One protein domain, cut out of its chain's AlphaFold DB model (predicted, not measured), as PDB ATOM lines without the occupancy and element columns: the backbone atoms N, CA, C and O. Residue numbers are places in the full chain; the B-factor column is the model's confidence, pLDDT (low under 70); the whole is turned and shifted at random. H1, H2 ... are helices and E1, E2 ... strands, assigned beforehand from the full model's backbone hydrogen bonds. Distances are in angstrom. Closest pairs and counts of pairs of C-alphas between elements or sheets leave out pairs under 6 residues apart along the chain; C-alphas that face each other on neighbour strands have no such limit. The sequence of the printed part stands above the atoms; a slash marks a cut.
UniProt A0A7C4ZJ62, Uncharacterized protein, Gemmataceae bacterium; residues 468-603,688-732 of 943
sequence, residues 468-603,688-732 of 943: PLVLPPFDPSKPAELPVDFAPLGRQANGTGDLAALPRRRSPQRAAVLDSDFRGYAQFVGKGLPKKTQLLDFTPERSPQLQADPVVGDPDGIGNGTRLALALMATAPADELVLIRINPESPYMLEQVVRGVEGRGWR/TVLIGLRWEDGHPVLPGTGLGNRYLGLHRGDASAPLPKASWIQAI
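AT A GLANCE: This is residues 468 to 603 and 688 to 732 of the 943 residues of an uncharacterized protein of Gemmataceae bacterium (UniProt A0A7C4ZJ62). With little regular structure, a strongly twisted six-strand sheet has H3 over one face, H4 and H5 over the other. Under half of the 181 printed residues are in five named helices and six strands, E1-E2-H1-E3-H2-H3-E4-H4-E5-H5-E6 along the chain; class and sheet, E1-E6-E5-E2-E4-E3, are mixed. It is compact, with radius of gyration of the C-alphas 15.8 A, spanning 44 by 43 by 32 A.

HOW THE PARTS SIT: E1, residues 484 to 488, is antiparallel to E6, residues 727 to 732; N 487 and O 730 are 2.9 A apart. H3, residues 560 to 571, is on the face opposite H4, residues 588 to 598, and H5, residues 707 to 714. Every O i to N i+4 pair is within hydrogen-bond range in H3 and H4.

IN THESE COORDINATES: E1 begins at C-alpha 484, (33.155, -3.066, -0.656); E6 ends at C-alpha 732, (31.740, -4.136, -6.129).

THE WHOLE: Residues 604 to 687 are not printed; C-alphas 603 and 688 are 21.3 A apart. pLDDT is under 70 at 490 to 503, 505 and 702 to 724.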
ATOM      1  N   PRO A 468      40.368  -0.623 -11.650       82.94
ATOM      2  CA  PRO A 468      40.512  -1.076 -10.280       82.94
ATOM      3  C   PRO A 468      39.397  -0.446  -9.450       82.94
ATOM      4  O   PRO A 468      38.983   0.689  -9.696       82.94
ATOM      5  N   LEU A 469      38.897  -1.181  -8.462       81.31
ATOM      6  CA  LEU A 469      37.954  -0.613  -7.512       81.31
ATOM      7  C   LEU A 469      38.623   0.555  -6.776       81.31
ATOM      8  O   LEU A 469      39.618   0.345  -6.093       81.31
ATOM      9  N   VAL A 470      38.108   1.779  -6.910       73.44
ATOM     10  CA  VAL A 470      38.643   2.904  -6.135       73.44
ATOM     11  C   VAL A 470      38.114   2.817  -4.719       73.44
ATOM     12  O   VAL A 470      36.917   2.903  -4.457       73.44
ATOM     13  N   LEU A 471      39.047   2.582  -3.808       76.31
ATOM     14  CA  LEU A 471      38.785   2.449  -2.392       76.31
ATOM     15  C   LEU A 471      39.115   3.764  -1.682       76.31
ATOM     16  O   LEU A 471      40.157   4.356  -1.981       76.31
ATOM     17  N   PRO A 472      38.295   4.197  -0.706       72.44
ATOM     18  CA  PRO A 472      38.627   5.348   0.129       72.44
ATOM     19  C   PRO A 472      39.922   5.097   0.927       72.44
ATOM     20  O   PRO A 472      40.467   3.982   0.904       72.44
ATOM     21  N   PRO A 473      40.429   6.110   1.657       72.88
ATOM     22  CA  PRO A 473      41.528   5.923   2.595       72.88
ATOM     23  C   PRO A 473      41.318   4.674   3.459       72.88
ATOM     24  O   PRO A 473      40.275   4.493   4.086       72.88
ATOM     25  N   PHE A 474      42.307   3.787   3.423       76.06
ATOM     26  CA  PHE A 474      42.242   2.464   4.025       76.06
ATOM     27  C   PHE A 474      43.018   2.463   5.335       76.06
ATOM     28  O   PHE A 474      44.209   2.766   5.335       76.06
ATOM     29  N   ASP A 475      42.350   2.096   6.426       82.50
ATOM     30  CA  ASP A 475      42.997   1.777   7.695       82.50
ATOM     31  C   ASP A 475      43.258   0.258   7.749       82.50
ATOM     32  O   ASP A 475      42.311  -0.519   7.913       82.50
ATOM     33  N   PRO A 476      44.523  -0.198   7.635       81.81
ATOM     34  CA  PRO A 476      44.856  -1.619   7.694       81.81
ATOM     35  C   PRO A 476      44.494  -2.289   9.021       81.81
ATOM     36  O   PRO A 476      44.460  -3.516   9.078       81.81
ATOM     37  N   SER A 477      44.234  -1.518  10.086       84.00
ATOM     38  CA  SER A 477      43.766  -2.051  11.368       84.00
ATOM     39  C   SER A 477      42.266  -2.364  11.377       84.00
ATOM     40  O   SER A 477      41.806  -3.134  12.221       84.00
ATOM     41  N   LYS A 478      41.506  -1.826  10.412       84.62
ATOM     42  CA  LYS A 478      40.051  -2.003  10.277       84.62
ATOM     43  C   LYS A 478      39.633  -2.419   8.859       84.62
ATOM     44  O   LYS A 478      38.752  -1.805   8.256       84.62
ATOM     45  N   PRO A 479      40.204  -3.503   8.312       78.94
ATOM     46  CA  PRO A 479      39.968  -3.914   6.930       78.94
ATOM     47  C   PRO A 479      38.506  -4.271   6.610       78.94
ATOM     48  O   PRO A 479      38.102  -4.181   5.454       78.94
ATOM     49  N   ALA A 480      37.703  -4.634   7.615       80.31
ATOM     50  CA  ALA A 480      36.276  -4.926   7.459       80.31
ATOM     51  C   ALA A 480      35.396  -3.671   7.269       80.31
ATOM     52  O   ALA A 480      34.252  -3.792   6.841       80.31
ATOM     53  N   GLU A 481      35.905  -2.469   7.573       82.19
ATOM     54  CA  GLU A 481      35.177  -1.204   7.361       82.19
ATOM     55  C   GLU A 481      35.263  -0.711   5.907       82.19
ATOM     56  O   GLU A 481      34.610   0.267   5.539       82.19
ATOM     57  N   LEU A 482      36.040  -1.393   5.058       78.31
ATOM     58  CA  LEU A 482      36.156  -1.066   3.646       78.31
ATOM     59  C   LEU A 482      34.764  -1.148   2.970       78.31
ATOM     60  O   LEU A 482      34.093  -2.176   3.096       78.31
ATOM     61  N   PRO A 483      34.298  -0.105   2.249       79.25
ATOM     62  CA  PRO A 483      32.944  -0.048   1.685       79.25
ATOM     63  C   PRO A 483      32.829  -0.841   0.374       79.25
ATOM     64  O   PRO A 483      32.427  -0.325  -0.671       79.25
ATOM     65  N   VAL A 484      33.211  -2.109   0.442       80.12
ATOM     66  CA  VAL A 484      33.155  -3.066  -0.656       80.12
ATOM     67  C   VAL A 484      32.127  -4.115  -0.306       80.12
ATOM     68  O   VAL A 484      32.130  -4.657   0.800       80.12
ATOM     69  N   ASP A 485      31.276  -4.407  -1.274       82.12
ATOM     70  CA  ASP A 485      30.422  -5.575  -1.242       82.12
ATOM     71  C   ASP A 485      30.970  -6.617  -2.220       82.12
ATOM     72  O   ASP A 485      31.775  -6.338  -3.113       82.12
ATOM     73  N   PHE A 486      30.561  -7.860  -2.020       84.00
ATOM     74  CA  PHE A 486      31.151  -8.995  -2.703       84.00
ATOM     75  C   PHE A 486      30.048  -9.805  -3.360       84.00
ATOM     76  O   PHE A 486      29.292 -10.523  -2.707       84.00
ATOM     77  N   ALA A 487      29.947  -9.657  -4.675       80.81
ATOM     78  CA  ALA A 487      28.907 -10.288  -5.465       80.81
ATOM     79  C   ALA A 487      29.389 -11.661  -5.955       80.81
ATOM     80  O   ALA A 487      30.350 -11.724  -6.731       80.81
ATOM     81  N   PRO A 488      28.760 -12.777  -5.540       79.88
ATOM     82  CA  PRO A 488      29.068 -14.077  -6.111       79.88
ATOM     83  C   PRO A 488      28.676 -14.088  -7.589       79.88
ATOM     84  O   PRO A 488      27.540 -13.796  -7.964       79.88
ATOM     85  N   LEU A 489      29.626 -14.466  -8.429       76.12
ATOM     86  CA  LEU A 489      29.412 -14.652  -9.853       76.12
ATOM     87  C   LEU A 489      28.588 -15.944 -10.078       76.12
ATOM     88  O   LEU A 489      28.644 -16.884  -9.284       76.12
ATOM     89  N   GLY A 490      27.761 -15.980 -11.128       64.69
ATOM     90  CA  GLY A 490      26.949 -17.116 -11.596       64.69
ATOM     91  C   GLY A 490      25.634 -17.354 -10.862       64.69
ATOM     92  O   GLY A 490      24.906 -18.285 -11.202       64.69
ATOM     93  N   ARG A 491      25.297 -16.527  -9.870       59.97
ATOM     94  CA  ARG A 491      23.946 -16.435  -9.304       59.97
ATOM     95  C   ARG A 491      23.349 -15.097  -9.725       59.97
ATOM     96  O   ARG A 491      24.093 -14.132  -9.886       59.97
ATOM     97  N   GLN A 492      22.032 -15.037  -9.945       52.47
ATOM     98  CA  GLN A 492      21.377 -13.749 -10.191       52.47
ATOM     99  C   GLN A 492      21.722 -12.810  -9.035       52.47
ATOM    100  O   GLN A 492      21.530 -13.174  -7.875       52.47
ATOM    101  N   ALA A 493      22.286 -11.649  -9.365       48.22
ATOM    102  CA  ALA A 493      22.935 -10.713  -8.450       48.22
ATOM    103  C   ALA A 493      21.962  -9.995  -7.491       48.22
ATOM    104  O   ALA A 493      22.271  -8.927  -6.975       48.22
ATOM    105  N   ASN A 494      20.793 -10.572  -7.209       44.84
ATOM    106  CA  ASN A 494      19.719  -9.943  -6.439       44.84
ATOM    107  C   ASN A 494      19.993  -9.912  -4.922       44.84
ATOM    108  O   ASN A 494      19.066  -9.798  -4.123       44.84
ATOM    109  N   GLY A 495      21.255 -10.000  -4.498       51.28
ATOM    110  CA  GLY A 495      21.634  -9.816  -3.107       51.28
ATOM    111  C   GLY A 495      23.136  -9.659  -2.926       51.28
ATOM    112  O   GLY A 495      23.914 -10.530  -3.318       51.28
ATOM    113  N   THR A 496      23.532  -8.575  -2.259       53.16
ATOM    114  CA  THR A 496      24.787  -8.482  -1.512       53.16
ATOM    115  C   THR A 496      24.731  -9.537  -0.405       53.16
ATOM    116  O   THR A 496      24.156  -9.315   0.660       53.16
ATOM    117  N   GLY A 497      25.205 -10.746  -0.697       56.00
ATOM    118  CA  GLY A 497      25.268 -11.812   0.294       56.00
ATOM    119  C   GLY A 497      26.319 -11.490   1.350       56.00
ATOM    120  O   GLY A 497      27.372 -10.945   1.026       56.00
ATOM    121  N   ASP A 498      26.051 -11.856   2.603       63.22
ATOM    122  CA  ASP A 498      27.092 -11.909   3.626       63.22
ATOM    123  C   ASP A 498      28.216 -12.829   3.126       63.22
ATOM    124  O   ASP A 498      27.982 -13.991   2.782       63.22
ATOM    125  N   LEU A 499      29.441 -12.315   3.055       65.62
ATOM    126  CA  LEU A 499      30.608 -13.087   2.632       65.62
ATOM    127  C   LEU A 499      30.854 -14.285   3.549       65.62
ATOM    128  O   LEU A 499      31.365 -15.307   3.094       65.62
ATOM    129  N   ALA A 500      30.459 -14.180   4.822       64.31
ATOM    130  CA  ALA A 500      30.509 -15.288   5.764       64.31
ATOM    131  C   ALA A 500      29.573 -16.441   5.353       64.31
ATOM    132  O   ALA A 500      29.811 -17.588   5.729       64.31
ATOM    133  N   ALA A 501      28.551 -16.159   4.536       62.81
ATOM    134  CA  ALA A 501      27.651 -17.152   3.961       62.81
ATOM    135  C   ALA A 501      28.187 -17.785   2.665       62.81
ATOM    136  O   ALA A 501      27.530 -18.670   2.101       62.81
ATOM    137  N   LEU A 502      29.370 -17.382   2.173       64.50
ATOM    138  CA  LEU A 502      30.004 -18.099   1.073       64.50
ATOM    139  C   LEU A 502      30.282 -19.539   1.514       64.50
ATOM    140  O   LEU A 502      30.938 -19.764   2.534       64.50
ATOM    141  N   PRO A 503      29.815 -20.541   0.752       62.19
ATOM    142  CA  PRO A 503      30.043 -21.924   1.112       62.19
ATOM    143  C   PRO A 503      31.550 -22.187   1.106       62.19
ATOM    144  O   PRO A 503      32.188 -22.150   0.052       62.19
ATOM    145  N   ARG A 504      32.110 -22.486   2.285       70.75
ATOM    146  CA  ARG A 504      33.456 -23.050   2.431       70.75
ATOM    147  C   ARG A 504      33.456 -24.421   1.769       70.75
ATOM    148  O   ARG A 504      33.186 -25.435   2.405       70.75
ATOM    149  N   ARG A 505      33.676 -24.444   0.452       67.00
ATOM    150  CA  ARG A 505      33.517 -25.655  -0.361       67.00
ATOM    151  C   ARG A 505      34.445 -26.774   0.105       67.00
ATOM    152  O   ARG A 505      34.058 -27.934   0.006       67.00
ATOM    153  N   ARG A 506      35.668 -26.441   0.549       72.75
ATOM    154  CA  ARG A 506      36.715 -27.397   0.949       72.75
ATOM    155  C   ARG A 506      37.670 -26.782   1.976       72.75
ATOM    156  O   ARG A 506      38.011 -25.608   1.854       72.75
ATOM    157  N   SER A 507      38.108 -27.597   2.936       77.31
ATOM    158  CA  SER A 507      39.274 -27.333   3.787       77.31
ATOM    159  C   SER A 507      40.478 -28.111   3.224       77.31
ATOM    160  O   SER A 507      40.289 -29.276   2.855       77.31
ATOM    161  N   PRO A 508      41.679 -27.514   3.114       87.38
ATOM    162  CA  PRO A 508      41.998 -26.125   3.453       87.38
ATOM    163  C   PRO A 508      41.360 -25.120   2.480       87.38
ATOM    164  O   PRO A 508      41.160 -25.406   1.295       87.38
ATOM    165  N   GLN A 509      41.029 -23.934   2.984       90.38
ATOM    166  CA  GLN A 509      40.517 -22.834   2.177       90.38
ATOM    167  C   GLN A 509      41.678 -22.180   1.419       90.38
ATOM    168  O   GLN A 509      42.553 -21.562   2.024       90.38
ATOM    169  N   ARG A 510      41.678 -22.313   0.087       94.38
ATOM    170  CA  ARG A 510      42.666 -21.698  -0.809       94.38
ATOM    171  C   ARG A 510      41.978 -20.610  -1.621       94.38
ATOM    172  O   ARG A 510      41.179 -20.908  -2.516       94.38
ATOM    173  N   ALA A 511      42.266 -19.365  -1.265       94.94
ATOM    174  CA  ALA A 511      41.682 -18.191  -1.893       94.94
ATOM    175  C   ALA A 511      42.680 -17.515  -2.836       94.94
ATOM    176  O   ALA A 511      43.893 -17.582  -2.633       94.94
ATOM    177  N   ALA A 512      42.164 -16.825  -3.845       96.50
ATOM    178  CA  ALA A 512      42.940 -15.931  -4.682       96.50
ATOM    179  C   ALA A 512      42.288 -14.553  -4.784       96.50
ATOM    180  O   ALA A 512      41.064 -14.443  -4.750       96.50
ATOM    181  N   VAL A 513      43.113 -13.521  -4.935       96.75
ATOM    182  CA  VAL A 513      42.681 -12.151  -5.238       96.75
ATOM    183  C   VAL A 513      43.338 -11.747  -6.540       96.75
ATOM    184  O   VAL A 513      44.557 -11.805  -6.644       96.75
ATOM    185  N   LEU A 514      42.537 -11.362  -7.524       96.00
ATOM    186  CA  LEU A 514      42.977 -10.927  -8.840       96.00
ATOM    187  C   LEU A 514      42.839  -9.407  -8.937       96.00
ATOM    188  O   LEU A 514      41.731  -8.879  -8.842       96.00
ATOM    189  N   ASP A 515      43.961  -8.718  -9.123       95.75
ATOM    190  CA  ASP A 515      44.031  -7.259  -9.266       95.75
ATOM    191  C   ASP A 515      45.231  -6.863 -10.154       95.75
ATOM    192  O   ASP A 515      45.978  -7.708 -10.643       95.75
ATOM    193  N   SER A 516      45.415  -5.568 -10.378       94.81
ATOM    194  CA  SER A 516      46.522  -4.959 -11.118       94.81
ATOM    195  C   SER A 516      47.711  -4.557 -10.233       94.81
ATOM    196  O   SER A 516      48.842  -4.458 -10.722       94.81
ATOM    197  N   ASP A 517      47.481  -4.355  -8.930       94.81
ATOM    198  CA  ASP A 517      48.475  -3.805  -8.004       94.81
ATOM    199  C   ASP A 517      48.398  -4.427  -6.601       94.81
ATOM    200  O   ASP A 517      47.405  -4.286  -5.888       94.81
ATOM    201  N   PHE A 518      49.499  -5.053  -6.180       96.44
ATOM    202  CA  PHE A 518      49.674  -5.653  -4.854       96.44
ATOM    203  C   PHE A 518      50.842  -5.040  -4.074       96.44
ATOM    204  O   PHE A 518      51.424  -5.699  -3.212       96.44
ATOM    205  N   ARG A 519      51.240  -3.790  -4.337       95.50
ATOM    206  CA  ARG A 519      52.311  -3.152  -3.550       95.50
ATOM    207  C   ARG A 519      52.038  -3.201  -2.052       95.50
ATOM    208  O   ARG A 519      50.890  -3.174  -1.595       95.50
ATOM    209  N   GLY A 520      53.121  -3.325  -1.290       94.81
ATOM    210  CA  GLY A 520      53.078  -3.379   0.164       94.81
ATOM    211  C   GLY A 520      52.554  -4.693   0.752       94.81
ATOM    212  O   GLY A 520      52.545  -4.801   1.972       94.81
ATOM    213  N   TYR A 521      52.150  -5.702  -0.035       97.25
ATOM    214  CA  TYR A 521      51.560  -6.937   0.516       97.25
ATOM    215  C   TYR A 521      52.490  -7.687   1.482       97.25
ATOM    216  O   TYR A 521      52.032  -8.243   2.482       97.25
ATOM    217  N   ALA A 522      53.801  -7.679   1.211       97.44
ATOM    218  CA  ALA A 522      54.791  -8.452   1.957       97.44
ATOM    219  C   ALA A 522      54.813  -8.106   3.456       97.44
ATOM    220  O   ALA A 522      54.990  -8.994   4.288       97.44
ATOM    221  N   GLN A 523      54.563  -6.842   3.819       96.56
ATOM    222  CA  GLN A 523      54.563  -6.403   5.220       96.56
ATOM    223  C   GLN A 523      53.381  -6.962   6.031       96.56
ATOM    224  O   GLN A 523      53.442  -6.995   7.262       96.56
ATOM    225  N   PHE A 524      52.318  -7.405   5.350       96.88
ATOM    226  CA  PHE A 524      51.099  -7.932   5.964       96.88
ATOM    227  C   PHE A 524      51.069  -9.461   6.042       96.88
ATOM    228  O   PHE A 524      50.173 -10.023   6.678       96.88
ATOM    229  N   VAL A 525      52.043 -10.153   5.447       97.75
ATOM    230  CA  VAL A 525      52.168 -11.614   5.545       97.75
ATOM    231  C   VAL A 525      52.408 -12.004   7.006       97.75
ATOM    232  O   VAL A 525      53.399 -11.625   7.622       97.75
ATOM    233  N   GLY A 526      51.459 -12.736   7.590       96.62
ATOM    234  CA  GLY A 526      51.431 -13.100   9.009       96.62
ATOM    235  C   GLY A 526      50.880 -12.028   9.960       96.62
ATOM    236  O   GLY A 526      50.725 -12.326  11.142       96.62
ATOM    237  N   LYS A 527      50.566 -10.817   9.476       94.81
ATOM    238  CA  LYS A 527      49.995  -9.694  10.258       94.81
ATOM    239  C   LYS A 527      48.575  -9.296   9.821       94.81
ATOM    240  O   LYS A 527      48.046  -8.296  10.289       94.81
ATOM    241  N   GLY A 528      47.985 -10.057   8.905       93.62
ATOM    242  CA  GLY A 528      46.657  -9.823   8.330       93.62
ATOM    243  C   GLY A 528      46.409 -10.707   7.109       93.62
ATOM    244  O   GLY A 528      45.300 -11.180   6.897       93.62
ATOM    245  N   LEU A 529      47.471 -11.013   6.358       97.00
ATOM    246  CA  LEU A 529      47.471 -12.043   5.319       97.00
ATOM    247  C   LEU A 529      48.020 -13.373   5.875       97.00
ATOM    248  O   LEU A 529      48.863 -13.351   6.780       97.00
ATOM    249  N   PRO A 530      47.611 -14.539   5.343       97.19
ATOM    250  CA  PRO A 530      48.142 -15.837   5.763       97.19
ATOM    251  C   PRO A 530      49.663 -15.934   5.578       97.19
ATOM    252  O   PRO A 530      50.221 -15.353   4.649       97.19
ATOM    253  N   LYS A 531      50.357 -16.725   6.409       97.62
ATOM    254  CA  LYS A 531      51.808 -16.968   6.233       97.62
ATOM    255  C   LYS A 531      52.131 -17.584   4.865       97.62
ATOM    256  O   LYS A 531      53.188 -17.316   4.307       97.62
ATOM    257  N   LYS A 532      51.207 -18.382   4.326       97.25
ATOM    258  CA  LYS A 532      51.270 -18.982   2.988       97.25
ATOM    259  C   LYS A 532      50.644 -18.061   1.930       97.25
ATOM    260  O   LYS A 532      49.754 -18.473   1.188       97.25
ATOM    261  N   THR A 533      51.071 -16.801   1.905       97.94
ATOM    262  CA  THR A 533      50.673 -15.856   0.855       97.94
ATOM    263  C   THR A 533      51.728 -15.840  -0.243       97.94
ATOM    264  O   THR A 533      52.910 -15.655   0.048       97.94
ATOM    265  N   GLN A 534      51.312 -16.000  -1.496       97.19
ATOM    266  CA  GLN A 534      52.192 -15.922  -2.666       97.19
ATOM    267  C   GLN A 534      51.683 -14.890  -3.675       97.19
ATOM    268  O   GLN A 534      50.476 -14.737  -3.837       97.19
ATOM    269  N   LEU A 535      52.601 -14.203  -4.359       97.62
ATOM    270  CA  LEU A 535      52.294 -13.325  -5.487       97.62
ATOM    271  C   LEU A 535      52.651 -14.040  -6.793       97.62
ATOM    272  O   LEU A 535      53.794 -14.461  -6.987       97.62
ATOM    273  N   LEU A 536      51.665 -14.156  -7.673       97.56
ATOM    274  CA  LEU A 536      51.775 -14.645  -9.036       97.56
ATOM    275  C   LEU A 536      51.524 -13.471  -9.982       97.56
ATOM    276  O   LEU A 536      50.444 -12.890  -9.961       97.56
ATOM    277  N   ASP A 537      52.516 -13.119 -10.791       97.38
ATOM    278  CA  ASP A 537      52.433 -12.001 -11.730       97.38
ATOM    279  C   ASP A 537      52.426 -12.526 -13.166       97.38
ATOM    280  O   ASP A 537      53.405 -13.129 -13.604       97.38
ATOM    281  N   PHE A 538      51.319 -12.310 -13.876       96.75
ATOM    282  CA  PHE A 538      51.138 -12.711 -15.274       96.75
ATOM    283  C   PHE A 538      51.615 -11.663 -16.273       96.75
ATOM    284  O   PHE A 538      51.802 -11.981 -17.442       96.75
ATOM    285  N   THR A 539      51.886 -10.433 -15.837       97.00
ATOM    286  CA  THR A 539      52.363  -9.370 -16.731       97.00
ATOM    287  C   THR A 539      53.651  -9.688 -17.511       97.00
ATOM    288  O   THR A 539      53.754  -9.211 -18.645       97.00
ATOM    289  N   PRO A 540      54.591 -10.537 -17.027       97.25
ATOM    290  CA  PRO A 540      55.779 -10.903 -17.791       97.25
ATOM    291  C   PRO A 540      55.522 -11.472 -19.186       97.25
ATOM    292  O   PRO A 540      56.337 -11.241 -20.076       97.25
ATOM    293  N   GLU A 541      54.417 -12.186 -19.425       95.88
ATOM    294  CA  GLU A 541      54.170 -12.806 -20.740       95.88
ATOM    295  C   GLU A 541      53.983 -11.785 -21.879       95.88
ATOM    296  O   GLU A 541      54.195 -12.117 -23.048       95.88
ATOM    297  N   ARG A 542      53.609 -10.540 -21.542       95.00
ATOM    298  CA  ARG A 542      53.414  -9.434 -22.498       95.00
ATOM    299  C   ARG A 542      54.737  -8.898 -23.038       95.00
ATOM    300  O   ARG A 542      54.763  -8.193 -24.045       95.00
ATOM    301  N   SER A 543      55.839  -9.194 -22.354       94.88
ATOM    302  CA  SER A 543      57.167  -8.712 -22.698       94.88
ATOM    303  C   SER A 543      57.979  -9.818 -23.379       94.88
ATOM    304  O   SER A 543      58.139 -10.891 -22.795       94.88
ATOM    305  N   PRO A 544      58.609  -9.557 -24.542       93.38
ATOM    306  CA  PRO A 544      59.609 -10.465 -25.116       93.38
ATOM    307  C   PRO A 544      60.764 -10.778 -24.163       93.38
ATOM    308  O   PRO A 544      61.401 -11.825 -24.255       93.38
ATOM    309  N   GLN A 545      61.024  -9.876 -23.211       96.31
ATOM    310  CA  GLN A 545      62.056 -10.052 -22.194       96.31
ATOM    311  C   GLN A 545      61.573 -10.802 -20.950       96.31
ATOM    312  O   GLN A 545      62.367 -11.037 -20.031       96.31
ATOM    313  N   LEU A 546      60.293 -11.192 -20.901       96.88
ATOM    314  CA  LEU A 546      59.658 -11.827 -19.745       96.88
ATOM    315  C   LEU A 546      59.868 -11.017 -18.459       96.88
ATOM    316  O   LEU A 546      60.160 -11.565 -17.396       96.88
ATOM    317  N   GLN A 547      59.801  -9.692 -18.578       96.25
ATOM    318  CA  GLN A 547      59.891  -8.754 -17.464       96.25
ATOM    319  C   GLN A 547      58.486  -8.335 -17.047       96.25
ATOM    320  O   GLN A 547      57.659  -8.058 -17.912       96.25
ATOM    321  N   ALA A 548      58.235  -8.291 -15.739       95.81
ATOM    322  CA  ALA A 548      56.967  -7.815 -15.201       95.81
ATOM    323  C   ALA A 548      56.711  -6.361 -15.612       95.81
ATOM    324  O   ALA A 548      57.645  -5.558 -15.687       95.81
ATOM    325  N   ASP A 549      55.443  -6.021 -15.825       95.38
ATOM    326  CA  ASP A 549      55.053  -4.646 -16.109       95.38
ATOM    327  C   ASP A 549      55.396  -3.747 -14.910       95.38
ATOM    328  O   ASP A 549      55.250  -4.173 -13.749       95.38
ATOM    329  N   PRO A 550      55.792  -2.484 -15.154       94.25
ATOM    330  CA  PRO A 550      56.002  -1.527 -14.078       94.25
ATOM    331  C   PRO A 550      54.717  -1.361 -13.261       94.25
ATOM    332  O   PRO A 550      53.605  -1.414 -13.792       94.25
ATOM    333  N   VAL A 551      54.860  -1.185 -11.949       89.44
ATOM    334  CA  VAL A 551      53.717  -0.854 -11.097       89.44
ATOM    335  C   VAL A 551      53.469   0.652 -11.175       89.44
ATOM    336  O   VAL A 551      54.403   1.439 -11.061       89.44
ATOM    337  N   VAL A 552      52.215   1.056 -11.377       85.31
ATOM    338  CA  VAL A 552      51.828   2.467 -11.532       85.31
ATOM    339  C   VAL A 552      51.502   3.088 -10.171       85.31
ATOM    340  O   VAL A 552      50.680   2.552  -9.435       85.31
ATOM    341  N   GLY A 553      52.097   4.239  -9.837       84.81
ATOM    342  CA  GLY A 553      51.821   5.040  -8.628       84.81
ATOM    343  C   GLY A 553      53.003   5.101  -7.651       84.81
ATOM    344  O   GLY A 553      54.100   4.674  -7.992       84.81
ATOM    345  N   ASP A 554      52.758   5.536  -6.416       85.75
ATOM    346  CA  ASP A 554      53.771   5.622  -5.351       85.75
ATOM    347  C   ASP A 554      54.359   4.237  -4.968       85.75
ATOM    348  O   ASP A 554      53.595   3.346  -4.577       85.75
ATOM    349  N   PRO A 555      55.682   4.007  -5.091       87.69
ATOM    350  CA  PRO A 555      56.332   2.757  -4.687       87.69
ATOM    351  C   PRO A 555      56.074   2.343  -3.232       87.69
ATOM    352  O   PRO A 555      55.983   1.143  -2.965       87.69
ATOM    353  N   ASP A 556      55.909   3.309  -2.324       89.69
ATOM    354  CA  ASP A 556      55.717   3.064  -0.888       89.69
ATOM    355  C   ASP A 556      54.234   2.894  -0.503       89.69
ATOM    356  O   ASP A 556      53.894   2.535   0.629       89.69
ATOM    357  N   GLY A 557      53.326   3.102  -1.460       90.44
ATOM    358  CA  GLY A 557      51.889   2.973  -1.263       90.44
ATOM    359  C   GLY A 557      51.408   1.525  -1.092       90.44
ATOM    360  O   GLY A 557      51.972   0.567  -1.623       90.44
ATOM    361  N   ILE A 558      50.284   1.356  -0.389       92.19
ATOM    362  CA  ILE A 558      49.550   0.082  -0.352       92.19
ATOM    363  C   ILE A 558      48.655  -0.002  -1.589       92.19
ATOM    364  O   ILE A 558      47.701   0.780  -1.715       92.19
ATOM    365  N   GLY A 559      48.939  -0.982  -2.449       93.06
ATOM    366  CA  GLY A 559      48.205  -1.221  -3.688       93.06
ATOM    367  C   GLY A 559      46.764  -1.681  -3.474       93.06
ATOM    368  O   GLY A 559      46.422  -2.237  -2.425       93.06
ATOM    369  N   ASN A 560      45.907  -1.458  -4.473       92.12
ATOM    370  CA  ASN A 560      44.473  -1.749  -4.376       92.12
ATOM    371  C   ASN A 560      44.178  -3.225  -4.063       92.12
ATOM    372  O   ASN A 560      43.432  -3.537  -3.133       92.12
ATOM    373  N   GLY A 561      44.844  -4.136  -4.772       95.06
ATOM    374  CA  GLY A 561      44.727  -5.574  -4.563       95.06
ATOM    375  C   GLY A 561      45.168  -6.006  -3.167       95.06
ATOM    376  O   GLY A 561      44.564  -6.904  -2.585       95.06
ATOM    377  N   THR A 562      46.161  -5.333  -2.571       95.94
ATOM    378  CA  THR A 562      46.566  -5.577  -1.175       95.94
ATOM    379  C   THR A 562      45.454  -5.203  -0.198       95.94
ATOM    380  O   THR A 562      45.178  -5.959   0.733       95.94
ATOM    381  N   ARG A 563      44.779  -4.068  -0.414       94.19
ATOM    382  CA  ARG A 563      43.647  -3.633   0.424       94.19
ATOM    383  C   ARG A 563      42.478  -4.609   0.316       94.19
ATOM    384  O   ARG A 563      41.931  -5.014   1.338       94.19
ATOM    385  N   LEU A 564      42.146  -5.042  -0.902       93.44
ATOM    386  CA  LEU A 564      41.113  -6.055  -1.137       93.44
ATOM    387  C   LEU A 564      41.466  -7.403  -0.513       93.44
ATOM    388  O   LEU A 564      40.598  -8.052   0.063       93.44
ATOM    389  N   ALA A 565      42.732  -7.814  -0.575       95.69
ATOM    390  CA  ALA A 565      43.199  -9.028   0.079       95.69
ATOM    391  C   ALA A 565      43.044  -8.960   1.601       95.69
ATOM    392  O   ALA A 565      42.573  -9.919   2.209       95.69
ATOM    393  N   LEU A 566      43.374  -7.823   2.216       94.94
ATOM    394  CA  LEU A 566      43.166  -7.609   3.647       94.94
ATOM    395  C   LEU A 566      41.677  -7.618   4.014       94.94
ATOM    396  O   LEU A 566      41.300  -8.280   4.979       94.94
ATOM    397  N   ALA A 567      40.828  -6.950   3.228       91.25
ATOM    398  CA  ALA A 567      39.379  -6.969   3.425       91.25
ATOM    399  C   ALA A 567      38.803  -8.388   3.292       91.25
ATOM    400  O   ALA A 567      38.032  -8.826   4.143       91.25
ATOM    401  N   LEU A 568      39.235  -9.153   2.283       91.88
ATOM    402  CA  LEU A 568      38.839 -10.551   2.118       91.88
ATOM    403  C   LEU A 568      39.262 -11.400   3.323       91.88
ATOM    404  O   LEU A 568      38.458 -12.185   3.810       91.88
ATOM    405  N   MET A 569      40.492 -11.244   3.822       93.50
ATOM    406  CA  MET A 569      40.991 -12.008   4.977       93.50
ATOM    407  C   MET A 569      40.335 -11.621   6.296       93.50
ATOM    408  O   MET A 569      40.205 -12.473   7.171       93.50
ATOM    409  N   ALA A 570      39.868 -10.383   6.425       90.50
ATOM    410  CA  ALA A 570      39.080  -9.952   7.570       90.50
ATOM    411  C   ALA A 570      37.679 -10.576   7.579       90.50
ATOM    412  O   ALA A 570      37.185 -10.960   8.637       90.50
ATOM    413  N   THR A 571      37.056 -10.700   6.405       86.44
ATOM    414  CA  THR A 571      35.669 -11.170   6.281       86.44
ATOM    415  C   THR A 571      35.569 -12.693   6.136       86.44
ATOM    416  O   THR A 571      34.695 -13.322   6.728       86.44
ATOM    417  N   ALA A 572      36.471 -13.315   5.375       88.94
ATOM    418  CA  ALA A 572      36.531 -14.758   5.154       88.94
ATOM    419  C   ALA A 572      37.988 -15.259   5.137       88.94
ATOM    420  O   ALA A 572      38.559 -15.460   4.059       88.94
ATOM    421  N   PRO A 573      38.582 -15.502   6.322       90.88
ATOM    422  CA  PRO A 573      39.951 -15.996   6.444       90.88
ATOM    423  C   PRO A 573      40.197 -17.261   5.611       90.88
ATOM    424  O   PRO A 573      39.372 -18.176   5.615       90.88
ATOM    425  N   ALA A 574      41.341 -17.322   4.932       93.06
ATOM    426  CA  ALA A 574      41.798 -18.488   4.178       93.06
ATOM    427  C   ALA A 574      43.106 -19.044   4.763       93.06
ATOM    428  O   ALA A 574      43.895 -18.305   5.351       93.06
ATOM    429  N   ASP A 575      43.357 -20.340   4.572       95.62
ATOM    430  CA  ASP A 575      44.607 -20.984   4.995       95.62
ATOM    431  C   ASP A 575      45.776 -20.591   4.079       95.62
ATOM    432  O   ASP A 575      46.922 -20.448   4.517       95.62
ATOM    433  N   GLU A 576      45.476 -20.409   2.791       96.31
ATOM    434  CA  GLU A 576      46.424 -20.032   1.746       96.31
ATOM    435  C   GLU A 576      45.824 -18.941   0.862       96.31
ATOM    436  O   GLU A 576      44.633 -18.978   0.531       96.31
ATOM    437  N   LEU A 577      46.667 -17.987   0.463       97.38
ATOM    438  CA  LEU A 577      46.261 -16.846  -0.347       97.38
ATOM    439  C   LEU A 577      47.190 -16.673  -1.550       97.38
ATOM    440  O   LEU A 577      48.407 -16.559  -1.404       97.38
ATOM    441  N   VAL A 578      46.608 -16.609  -2.743       97.94
ATOM    442  CA  VAL A 578      47.328 -16.322  -3.988       97.94
ATOM    443  C   VAL A 578      46.924 -14.941  -4.489       97.94
ATOM    444  O   VAL A 578      45.783 -14.713  -4.878       97.94
ATOM    445  N   LEU A 579      47.858 -14.003  -4.477       98.25
ATOM    446  CA  LEU A 579      47.690 -12.692  -5.090       98.25
ATOM    447  C   LEU A 579      48.038 -12.837  -6.570       98.25
ATOM    448  O   LEU A 579      49.145 -13.253  -6.897       98.25
ATOM    449  N   ILE A 580      47.091 -12.558  -7.455       97.81
ATOM    450  CA  ILE A 580      47.227 -12.746  -8.895       97.81
ATOM    451  C   ILE A 580      47.250 -11.374  -9.553       97.81
ATOM    452  O   ILE A 580      46.212 -10.725  -9.685       97.81
ATOM    453  N   ARG A 581      48.436 -10.937  -9.972       97.50
ATOM    454  CA  ARG A 581      48.615  -9.699 -10.721       97.50
ATOM    455  C   ARG A 581      48.430  -9.956 -12.209       97.50
ATOM    456  O   ARG A 581      49.141 -10.777 -12.787       97.50
ATOM    457  N   ILE A 582      47.508  -9.228 -12.825       95.94
ATOM    458  CA  ILE A 582      47.340  -9.182 -14.282       95.94
ATOM    459  C   ILE A 582      47.368  -7.732 -14.764       95.94
ATOM    460  O   ILE A 582      47.145  -6.808 -13.980       95.94
ATOM    461  N   ASN A 583      47.616  -7.517 -16.055       95.25
ATOM    462  CA  ASN A 583      47.489  -6.176 -16.613       95.25
ATOM    463  C   ASN A 583      46.000  -5.845 -16.867       95.25
ATOM    464  O   ASN A 583      45.306  -6.656 -17.486       95.25
ATOM    465  N   PRO A 584      45.491  -4.671 -16.440       92.94
ATOM    466  CA  PRO A 584      44.093  -4.294 -16.661       92.94
ATOM    467  C   PRO A 584      43.711  -4.157 -18.148       92.94
ATOM    468  O   PRO A 584      42.551  -4.349 -18.488       92.94
ATOM    469  N   GLU A 585      44.660  -3.892 -19.047       93.50
ATOM    470  CA  GLU A 585      44.463  -3.830 -20.511       93.50
ATOM    471  C   GLU A 585      44.487  -5.211 -21.186       93.50
ATOM    472  O   GLU A 585      44.549  -5.321 -22.409       93.50
ATOM    473  N   SER A 586      44.598  -6.294 -20.417       93.62
ATOM    474  CA  SER A 586      44.810  -7.644 -20.947       93.62
ATOM    475  C   SER A 586      43.735  -8.594 -20.425       93.62
ATOM    476  O   SER A 586      44.035  -9.526 -19.678       93.62
ATOM    477  N   PRO A 587      42.464  -8.377 -20.820       90.25
ATOM    478  CA  PRO A 587      41.320  -9.147 -20.330       90.25
ATOM    479  C   PRO A 587      41.464 -10.658 -20.580       90.25
ATOM    480  O   PRO A 587      40.982 -11.462 -19.786       90.25
ATOM    481  N   TYR A 588      42.195 -11.070 -21.620       91.69
ATOM    482  CA  TYR A 588      42.501 -12.477 -21.901       91.69
ATOM    483  C   TYR A 588      43.279 -13.185 -20.770       91.69
ATOM    484  O   TYR A 588      43.189 -14.404 -20.630       91.69
ATOM    485  N   MET A 589      44.010 -12.451 -19.919       93.75
ATOM    486  CA  MET A 589      44.677 -13.028 -18.744       93.75
ATOM    487  C   MET A 589      43.668 -13.580 -17.729       93.75
ATOM    488  O   MET A 589      43.968 -14.548 -17.032       93.75
ATOM    489  N   LEU A 590      42.450 -13.027 -17.667       90.81
ATOM    490  CA  LEU A 590      41.387 -13.569 -16.819       90.81
ATOM    491  C   LEU A 590      41.019 -14.995 -17.246       90.81
ATOM    492  O   LEU A 590      40.930 -15.880 -16.399       90.81
ATOM    493  N   GLU A 591      40.873 -15.240 -18.551       87.06
ATOM    494  CA  GLU A 591      40.618 -16.584 -19.089       87.06
ATOM    495  C   GLU A 591      41.740 -17.564 -18.714       87.06
ATOM    496  O   GLU A 591      41.471 -18.712 -18.353       87.06
ATOM    497  N   GLN A 592      42.997 -17.124 -18.717       89.44
ATOM    498  CA  GLN A 592      44.108 -17.979 -18.294       89.44
ATOM    499  C   GLN A 592      44.009 -18.376 -16.823       89.44
ATOM    500  O   GLN A 592      44.247 -19.536 -16.480       89.44
ATOM    501  N   VAL A 593      43.638 -17.428 -15.957       92.44
ATOM    502  CA  VAL A 593      43.423 -17.703 -14.534       92.44
ATOM    503  C   VAL A 593      42.302 -18.726 -14.372       92.44
ATOM    504  O   VAL A 593      42.457 -19.679 -13.612       92.44
ATOM    505  N   VAL A 594      41.212 -18.600 -15.134       89.19
ATOM    506  CA  VAL A 594      40.117 -19.585 -15.139       89.19
ATOM    507  C   VAL A 594      40.614 -20.973 -15.518       89.19
ATOM    508  O   VAL A 594      40.364 -21.932 -14.787       89.19
ATOM    509  N   ARG A 595      41.347 -21.090 -16.632       87.88
ATOM    510  CA  ARG A 595      41.897 -22.369 -17.105       87.88
ATOM    511  C   ARG A 595      42.832 -23.000 -16.068       87.88
ATOM    512  O   ARG A 595      42.731 -24.204 -15.813       87.88
ATOM    513  N   GLY A 596      43.675 -22.187 -15.426       91.56
ATOM    514  CA  GLY A 596      44.562 -22.606 -14.337       91.56
ATOM    515  C   GLY A 596      43.796 -23.137 -13.122       91.56
ATOM    516  O   GLY A 596      44.065 -24.244 -12.658       91.56
ATOM    517  N   VAL A 597      42.778 -22.401 -12.662       91.62
ATOM    518  CA  VAL A 597      41.899 -22.797 -11.543       91.62
ATOM    519  C   VAL A 597      41.153 -24.102 -11.838       91.62
ATOM    520  O   VAL A 597      40.985 -24.951 -10.961       91.62
ATOM    521  N   GLU A 598      40.711 -24.299 -13.081       87.44
ATOM    522  CA  GLU A 598      40.003 -25.513 -13.499       87.44
ATOM    523  C   GLU A 598      40.923 -26.724 -13.709       87.44
ATOM    524  O   GLU A 598      40.441 -27.863 -13.731       87.44
ATOM    525  N   GLY A 599      42.234 -26.497 -13.825       89.38
ATOM    526  CA  GLY A 599      43.217 -27.528 -14.139       89.38
ATOM    527  C   GLY A 599      43.198 -27.961 -15.607       89.38
ATOM    528  O   GLY A 599      43.635 -29.068 -15.904       89.38
ATOM    529  N   ARG A 600      42.706 -27.110 -16.522       85.38
ATOM    530  CA  ARG A 600      42.715 -27.354 -17.982       85.38
ATOM    531  C   ARG A 600      44.088 -27.124 -18.631       85.38
ATOM    532  O   ARG A 600      44.223 -27.226 -19.844       85.38
ATOM    533  N   GLY A 601      45.103 -26.844 -17.817       82.25
ATOM    534  CA  GLY A 601      46.413 -26.399 -18.267       82.25
ATOM    535  C   GLY A 601      46.447 -24.882 -18.424       82.25
ATOM    536  O   GLY A 601      45.465 -24.248 -18.814       82.25
ATOM    537  N   TRP A 602      47.588 -24.301 -18.080       81.62
ATOM    538  CA  TRP A 602      47.861 -22.892 -18.305       81.62
ATOM    539  C   TRP A 602      48.703 -22.770 -19.574       81.62
ATOM    540  O   TRP A 602      49.849 -23.210 -19.611       81.62
ATOM    541  N   ARG A 603      48.102 -22.237 -20.637       87.38
ATOM    542  CA  ARG A 603      48.803 -21.847 -21.861       87.38
ATOM    543  C   ARG A 603      48.011 -20.746 -22.546       87.38
ATOM    544  O   ARG A 603      46.826 -20.915 -22.829       87.38
ATOM    545  N   THR A 688      38.240 -20.404  -3.974       91.56
ATOM    546  CA  THR A 688      37.651 -19.064  -3.936       91.56
ATOM    547  C   THR A 688      38.515 -18.109  -4.751       91.56
ATOM    548  O   THR A 688      39.726 -18.078  -4.556       91.56
ATOM    549  N   VAL A 689      37.919 -17.330  -5.648       93.00
ATOM    550  CA  VAL A 689      38.617 -16.303  -6.432       93.00
ATOM    551  C   VAL A 689      37.847 -14.994  -6.327       93.00
ATOM    552  O   VAL A 689      36.680 -14.929  -6.708       93.00
ATOM    553  N   LEU A 690      38.506 -13.962  -5.808       92.88
ATOM    554  CA  LEU A 690      38.013 -12.594  -5.753       92.88
ATOM    555  C   LEU A 690      38.603 -11.784  -6.909       92.88
ATOM    556  O   LEU A 690      39.818 -11.725  -7.060       92.88
ATOM    557  N   ILE A 691      37.755 -11.120  -7.686       92.81
ATOM    558  CA  ILE A 691      38.142 -10.227  -8.777       92.81
ATOM    559  C   ILE A 691      37.995  -8.779  -8.295       92.81
ATOM    560  O   ILE A 691      36.890  -8.342  -7.973       92.81
ATOM    561  N   GLY A 692      39.110  -8.046  -8.237       92.12
ATOM    562  CA  GLY A 692      39.171  -6.615  -7.903       92.12
ATOM    563  C   GLY A 692      39.082  -5.673  -9.110       92.12
ATOM    564  O   GLY A 692      38.885  -4.470  -8.944       92.12
ATOM    565  N   LEU A 693      39.198  -6.220 -10.322       90.56
ATOM    566  CA  LEU A 693      39.136  -5.486 -11.588       90.56
ATOM    567  C   LEU A 693      37.734  -5.527 -12.204       90.56
ATOM    568  O   LEU A 693      37.038  -6.540 -12.112       90.56
ATOM    569  N   ARG A 694      37.325  -4.434 -12.856       85.81
ATOM    570  CA  ARG A 694      36.025  -4.312 -13.534       85.81
ATOM    571  C   ARG A 694      36.213  -3.791 -14.959       85.81
ATOM    572  O   ARG A 694      36.612  -2.650 -15.160       85.81
ATOM    573  N   TRP A 695      35.900  -4.618 -15.949       85.38
ATOM    574  CA  TRP A 695      35.932  -4.244 -17.369       85.38
ATOM    575  C   TRP A 695      34.585  -3.680 -17.806       85.38
ATOM    576  O   TRP A 695      33.785  -4.385 -18.405       85.38
ATOM    577  N   GLU A 696      34.273  -2.447 -17.415       81.00
ATOM    578  CA  GLU A 696      32.941  -1.877 -17.654       81.00
ATOM    579  C   GLU A 696      32.734  -1.275 -19.037       81.00
ATOM    580  O   GLU A 696      31.592  -1.280 -19.503       81.00
ATOM    581  N   ASP A 697      33.807  -0.783 -19.649       84.50
ATOM    582  CA  ASP A 697      33.807  -0.173 -20.974       84.50
ATOM    583  C   ASP A 697      34.435  -1.127 -21.980       84.50
ATOM    584  O   ASP A 697      35.350  -1.882 -21.660       84.50
ATOM    585  N   GLY A 698      33.930  -1.107 -23.203       85.00
ATOM    586  CA  GLY A 698      34.364  -1.945 -24.302       85.00
ATOM    587  C   GLY A 698      33.998  -3.418 -24.169       85.00
ATOM    588  O   GLY A 698      34.244  -4.189 -25.098       85.00
ATOM    589  N   HIS A 699      33.398  -3.829 -23.061       86.31
ATOM    590  CA  HIS A 699      33.025  -5.210 -22.811       86.31
ATOM    591  C   HIS A 699      31.518  -5.316 -22.581       86.31
ATOM    592  O   HIS A 699      30.942  -4.485 -21.881       86.31
ATOM    593  N   PRO A 700      30.861  -6.338 -23.148       83.06
ATOM    594  CA  PRO A 700      29.422  -6.488 -23.082       83.06
ATOM    595  C   PRO A 700      28.944  -6.722 -21.648       83.06
ATOM    596  O   PRO A 700      29.327  -7.693 -20.988       83.06
ATOM    597  N   VAL A 701      28.030  -5.871 -21.191       79.50
ATOM    598  CA  VAL A 701      27.422  -5.930 -19.861       79.50
ATOM    599  C   VAL A 701      25.933  -6.119 -20.044       79.50
ATOM    600  O   VAL A 701      25.235  -5.202 -20.466       79.50
ATOM    601  N   LEU A 702      25.425  -7.318 -19.747       67.88
ATOM    602  CA  LEU A 702      23.976  -7.504 -19.763       67.88
ATOM    603  C   LEU A 702      23.385  -6.964 -18.463       67.88
ATOM    604  O   LEU A 702      23.972  -7.181 -17.393       67.88
ATOM    605  N   PRO A 703      22.202  -6.333 -18.526       60.44
ATOM    606  CA  PRO A 703      21.434  -5.992 -17.338       60.44
ATOM    607  C   PRO A 703      21.304  -7.203 -16.400       60.44
ATOM    608  O   PRO A 703      20.946  -8.299 -16.829       60.44
ATOM    609  N   GLY A 704      21.633  -7.019 -15.120       56.41
ATOM    610  CA  GLY A 704      21.565  -8.079 -14.104       56.41
ATOM    611  C   GLY A 704      22.677  -9.135 -14.166       56.41
ATOM    612  O   GLY A 704      22.710 -10.031 -13.318       56.41
ATOM    613  N   THR A 705      23.615  -9.044 -15.114       60.03
ATOM    614  CA  THR A 705      24.822  -9.878 -15.122       60.03
ATOM    615  C   THR A 705      26.020  -9.042 -14.690       60.03
ATOM    616  O   THR A 705      26.405  -8.089 -15.363       60.03
ATOM    617  N   GLY A 706      26.632  -9.391 -13.557       57.44
ATOM    618  CA  GLY A 706      27.953  -8.860 -13.231       57.44
ATOM    619  C   GLY A 706      28.942  -9.245 -14.335       57.44
ATOM    620  O   GLY A 706      28.898 -10.366 -14.834       57.44
ATOM    621  N   LEU A 707      29.831  -8.328 -14.712       52.31
ATOM    622  CA  LEU A 707      30.807  -8.480 -15.803       52.31
ATOM    623  C   LEU A 707      31.623  -9.771 -15.766       52.31
ATOM    624  O   LEU A 707      31.860 -10.385 -16.806       52.31
ATOM    625  N   GLY A 708      31.994 -10.220 -14.566       54.97
ATOM    626  CA  GLY A 708      32.684 -11.492 -14.397       54.97
ATOM    627  C   GLY A 708      31.874 -12.682 -14.929       54.97
ATOM    628  O   GLY A 708      32.453 -13.622 -15.447       54.97
ATOM    629  N   ASN A 709      30.539 -12.652 -14.917       56.84
ATOM    630  CA  ASN A 709      29.726 -13.807 -15.322       56.84
ATOM    631  C   ASN A 709      29.852 -14.154 -16.796       56.84
ATOM    632  O   ASN A 709      29.808 -15.335 -17.141       56.84
ATOM    633  N   ARG A 710      29.965 -13.147 -17.667       65.31
ATOM    634  CA  ARG A 710      29.808 -13.389 -19.099       65.31
ATOM    635  C   ARG A 710      30.979 -14.198 -19.641       65.31
ATOM    636  O   ARG A 710      30.774 -15.277 -20.182       65.31
ATOM    637  N   TYR A 711      32.211 -13.764 -19.401       65.50
ATOM    638  CA  TYR A 711      33.380 -14.483 -19.914       65.50
ATOM    639  C   TYR A 711      33.797 -15.693 -19.073       65.50
ATOM    640  O   TYR A 711      34.338 -16.645 -19.627       65.50
ATOM    641  N   LEU A 712      33.470 -15.727 -17.774       68.25
ATOM    642  CA  LEU A 712      33.680 -16.932 -16.961       68.25
ATOM    643  C   LEU A 712      32.765 -18.100 -17.394       68.25
ATOM    644  O   LEU A 712      33.132 -19.256 -17.190       68.25
ATOM    645  N   GLY A 713      31.594 -17.818 -17.990       55.62
ATOM    646  CA  GLY A 713      30.631 -18.826 -18.466       55.62
ATOM    647  C   GLY A 713      30.692 -19.148 -19.969       55.62
ATOM    648  O   GLY A 713      30.388 -20.272 -20.370       55.62
ATOM    649  N   LEU A 714      31.119 -18.200 -20.816       50.31
ATOM    650  CA  LEU A 714      31.100 -18.338 -22.284       50.31
ATOM    651  C   LEU A 714      31.980 -19.475 -22.836       50.31
ATOM    652  O   LEU A 714      31.717 -19.954 -23.938       50.31
ATOM    653  N   HIS A 715      32.969 -19.970 -22.080       48.22
ATOM    654  CA  HIS A 715      33.839 -21.069 -22.524       48.22
ATOM    655  C   HIS A 715      33.127 -22.389 -22.828       48.22
ATOM    656  O   HIS A 715      33.750 -23.283 -23.388       48.22
ATOM    657  N   ARG A 716      31.844 -22.541 -22.484       50.22
ATOM    658  CA  ARG A 716      31.108 -23.791 -22.721       50.22
ATOM    659  C   ARG A 716      30.036 -23.699 -23.805       50.22
ATOM    660  O   ARG A 716      29.334 -24.679 -24.021       50.22
ATOM    661  N   GLY A 717      29.883 -22.548 -24.470       51.34
ATOM    662  CA  GLY A 717      28.781 -22.325 -25.421       51.34
ATOM    663  C   GLY A 717      27.387 -22.393 -24.776       51.34
ATOM    664  O   GLY A 717      26.379 -22.390 -25.476       51.34
ATOM    665  N   ASP A 718      27.345 -22.450 -23.445       53.94
ATOM    666  CA  ASP A 718      26.156 -22.598 -22.626       53.94
ATOM    667  C   ASP A 718      26.317 -21.716 -21.386       53.94
ATOM    668  O   ASP A 718      27.014 -22.064 -20.431       53.94
ATOM    669  N   ALA A 719      25.674 -20.547 -21.410       51.12
ATOM    670  CA  ALA A 719      25.658 -19.615 -20.287       51.12
ATOM    671  C   ALA A 719      25.000 -20.208 -19.021       51.12
ATOM    672  O   ALA A 719      25.121 -19.624 -17.946       51.12
ATOM    673  N   SER A 720      24.307 -21.350 -19.139       51.47
ATOM    674  CA  SER A 720      23.707 -22.080 -18.020       51.47
ATOM    675  C   SER A 720      24.641 -23.117 -17.390       51.47
ATOM    676  O   SER A 720      24.336 -23.641 -16.315       51.47
ATOM    677  N   ALA A 721      25.797 -23.391 -18.004       54.56
ATOM    678  CA  ALA A 721      26.738 -24.349 -17.458       54.56
ATOM    679  C   ALA A 721      27.225 -23.878 -16.072       54.56
ATOM    680  O   ALA A 721      27.655 -22.730 -15.924       54.56
ATOM    681  N   PRO A 722      27.184 -24.742 -15.039       56.34
ATOM    682  CA  PRO A 722      27.564 -24.350 -13.694       56.34
ATOM    683  C   PRO A 722      29.002 -23.836 -13.689       56.34
ATOM    684  O   PRO A 722      29.907 -24.464 -14.263       56.34
ATOM    685  N   LEU A 723      29.182 -22.693 -13.021       61.56
ATOM    686  CA  LEU A 723      30.481 -22.073 -12.806       61.56
ATOM    687  C   LEU A 723      31.506 -23.072 -12.227       61.56
ATOM    688  O   LEU A 723      31.116 -24.086 -11.639       61.56
ATOM    689  N   PRO A 724      32.814 -22.783 -12.376       63.28
ATOM    690  CA  PRO A 724      33.916 -23.691 -12.055       63.28
ATOM    691  C   PRO A 724      33.897 -24.331 -10.651       63.28
ATOM    692  O   PRO A 724      33.119 -23.998  -9.752       63.28
ATOM    693  N   LYS A 725      34.853 -25.244 -10.415       77.88
ATOM    694  CA  LYS A 725      35.111 -25.870  -9.098       77.88
ATOM    695  C   LYS A 725      35.280 -24.841  -7.960       77.88
ATOM    696  O   LYS A 725      34.961 -25.170  -6.813       77.88
ATOM    697  N   ALA A 726      35.704 -23.616  -8.272       87.44
ATOM    698  CA  ALA A 726      35.848 -22.496  -7.342       87.44
ATOM    699  C   ALA A 726      34.598 -21.598  -7.254       87.44
ATOM    700  O   ALA A 726      33.830 -21.472  -8.205       87.44
ATOM    701  N   SER A 727      34.432 -20.931  -6.112       86.50
ATOM    702  CA  SER A 727      33.521 -19.799  -5.938       86.50
ATOM    703  C   SER A 727      34.171 -18.536  -6.505       86.50
ATOM    704  O   SER A 727      35.212 -18.111  -6.011       86.50
ATOM    705  N   TRP A 728      33.567 -17.941  -7.528       87.44
ATOM    706  CA  TRP A 728      34.036 -16.694  -8.131       87.44
ATOM    707  C   TRP A 728      33.244 -15.519  -7.574       87.44
ATOM    708  O   TRP A 728      32.023 -15.596  -7.452       87.44
ATOM    709  N   ILE A 729      33.938 -14.450  -7.204       87.00
ATOM    710  CA  ILE A 729      33.373 -13.305  -6.497       87.00
ATOM    711  C   ILE A 729      33.909 -12.041  -7.154       87.00
ATOM    712  O   ILE A 729      35.108 -11.930  -7.392       87.00
ATOM    713  N   GLN A 730      33.037 -11.080  -7.417       88.25
ATOM    714  CA  GLN A 730      33.413  -9.747  -7.862       88.25
ATOM    715  C   GLN A 730      33.363  -8.789  -6.674       88.25
ATOM    716  O   GLN A 730      32.339  -8.708  -5.994       88.25
ATOM    717  N   ALA A 731      34.442  -8.042  -6.445       87.69
ATOM    718  CA  ALA A 731      34.388  -6.870  -5.580       87.69
ATOM    719  C   ALA A 731      33.604  -5.761  -6.298       87.69
ATOM    720  O   ALA A 731      33.938  -5.397  -7.432       87.69
ATOM    721  N   ILE A 732      32.566  -5.245  -5.646       82.56
ATOM    722  CA  ILE A 732      31.740  -4.136  -6.129       82.56
ATOM    723  C   ILE A 732      31.703  -3.022  -5.074       82.56
ATOM    724  O   ILE A 732      31.760  -3.300  -3.874       82.56
TER     725      ILE A 732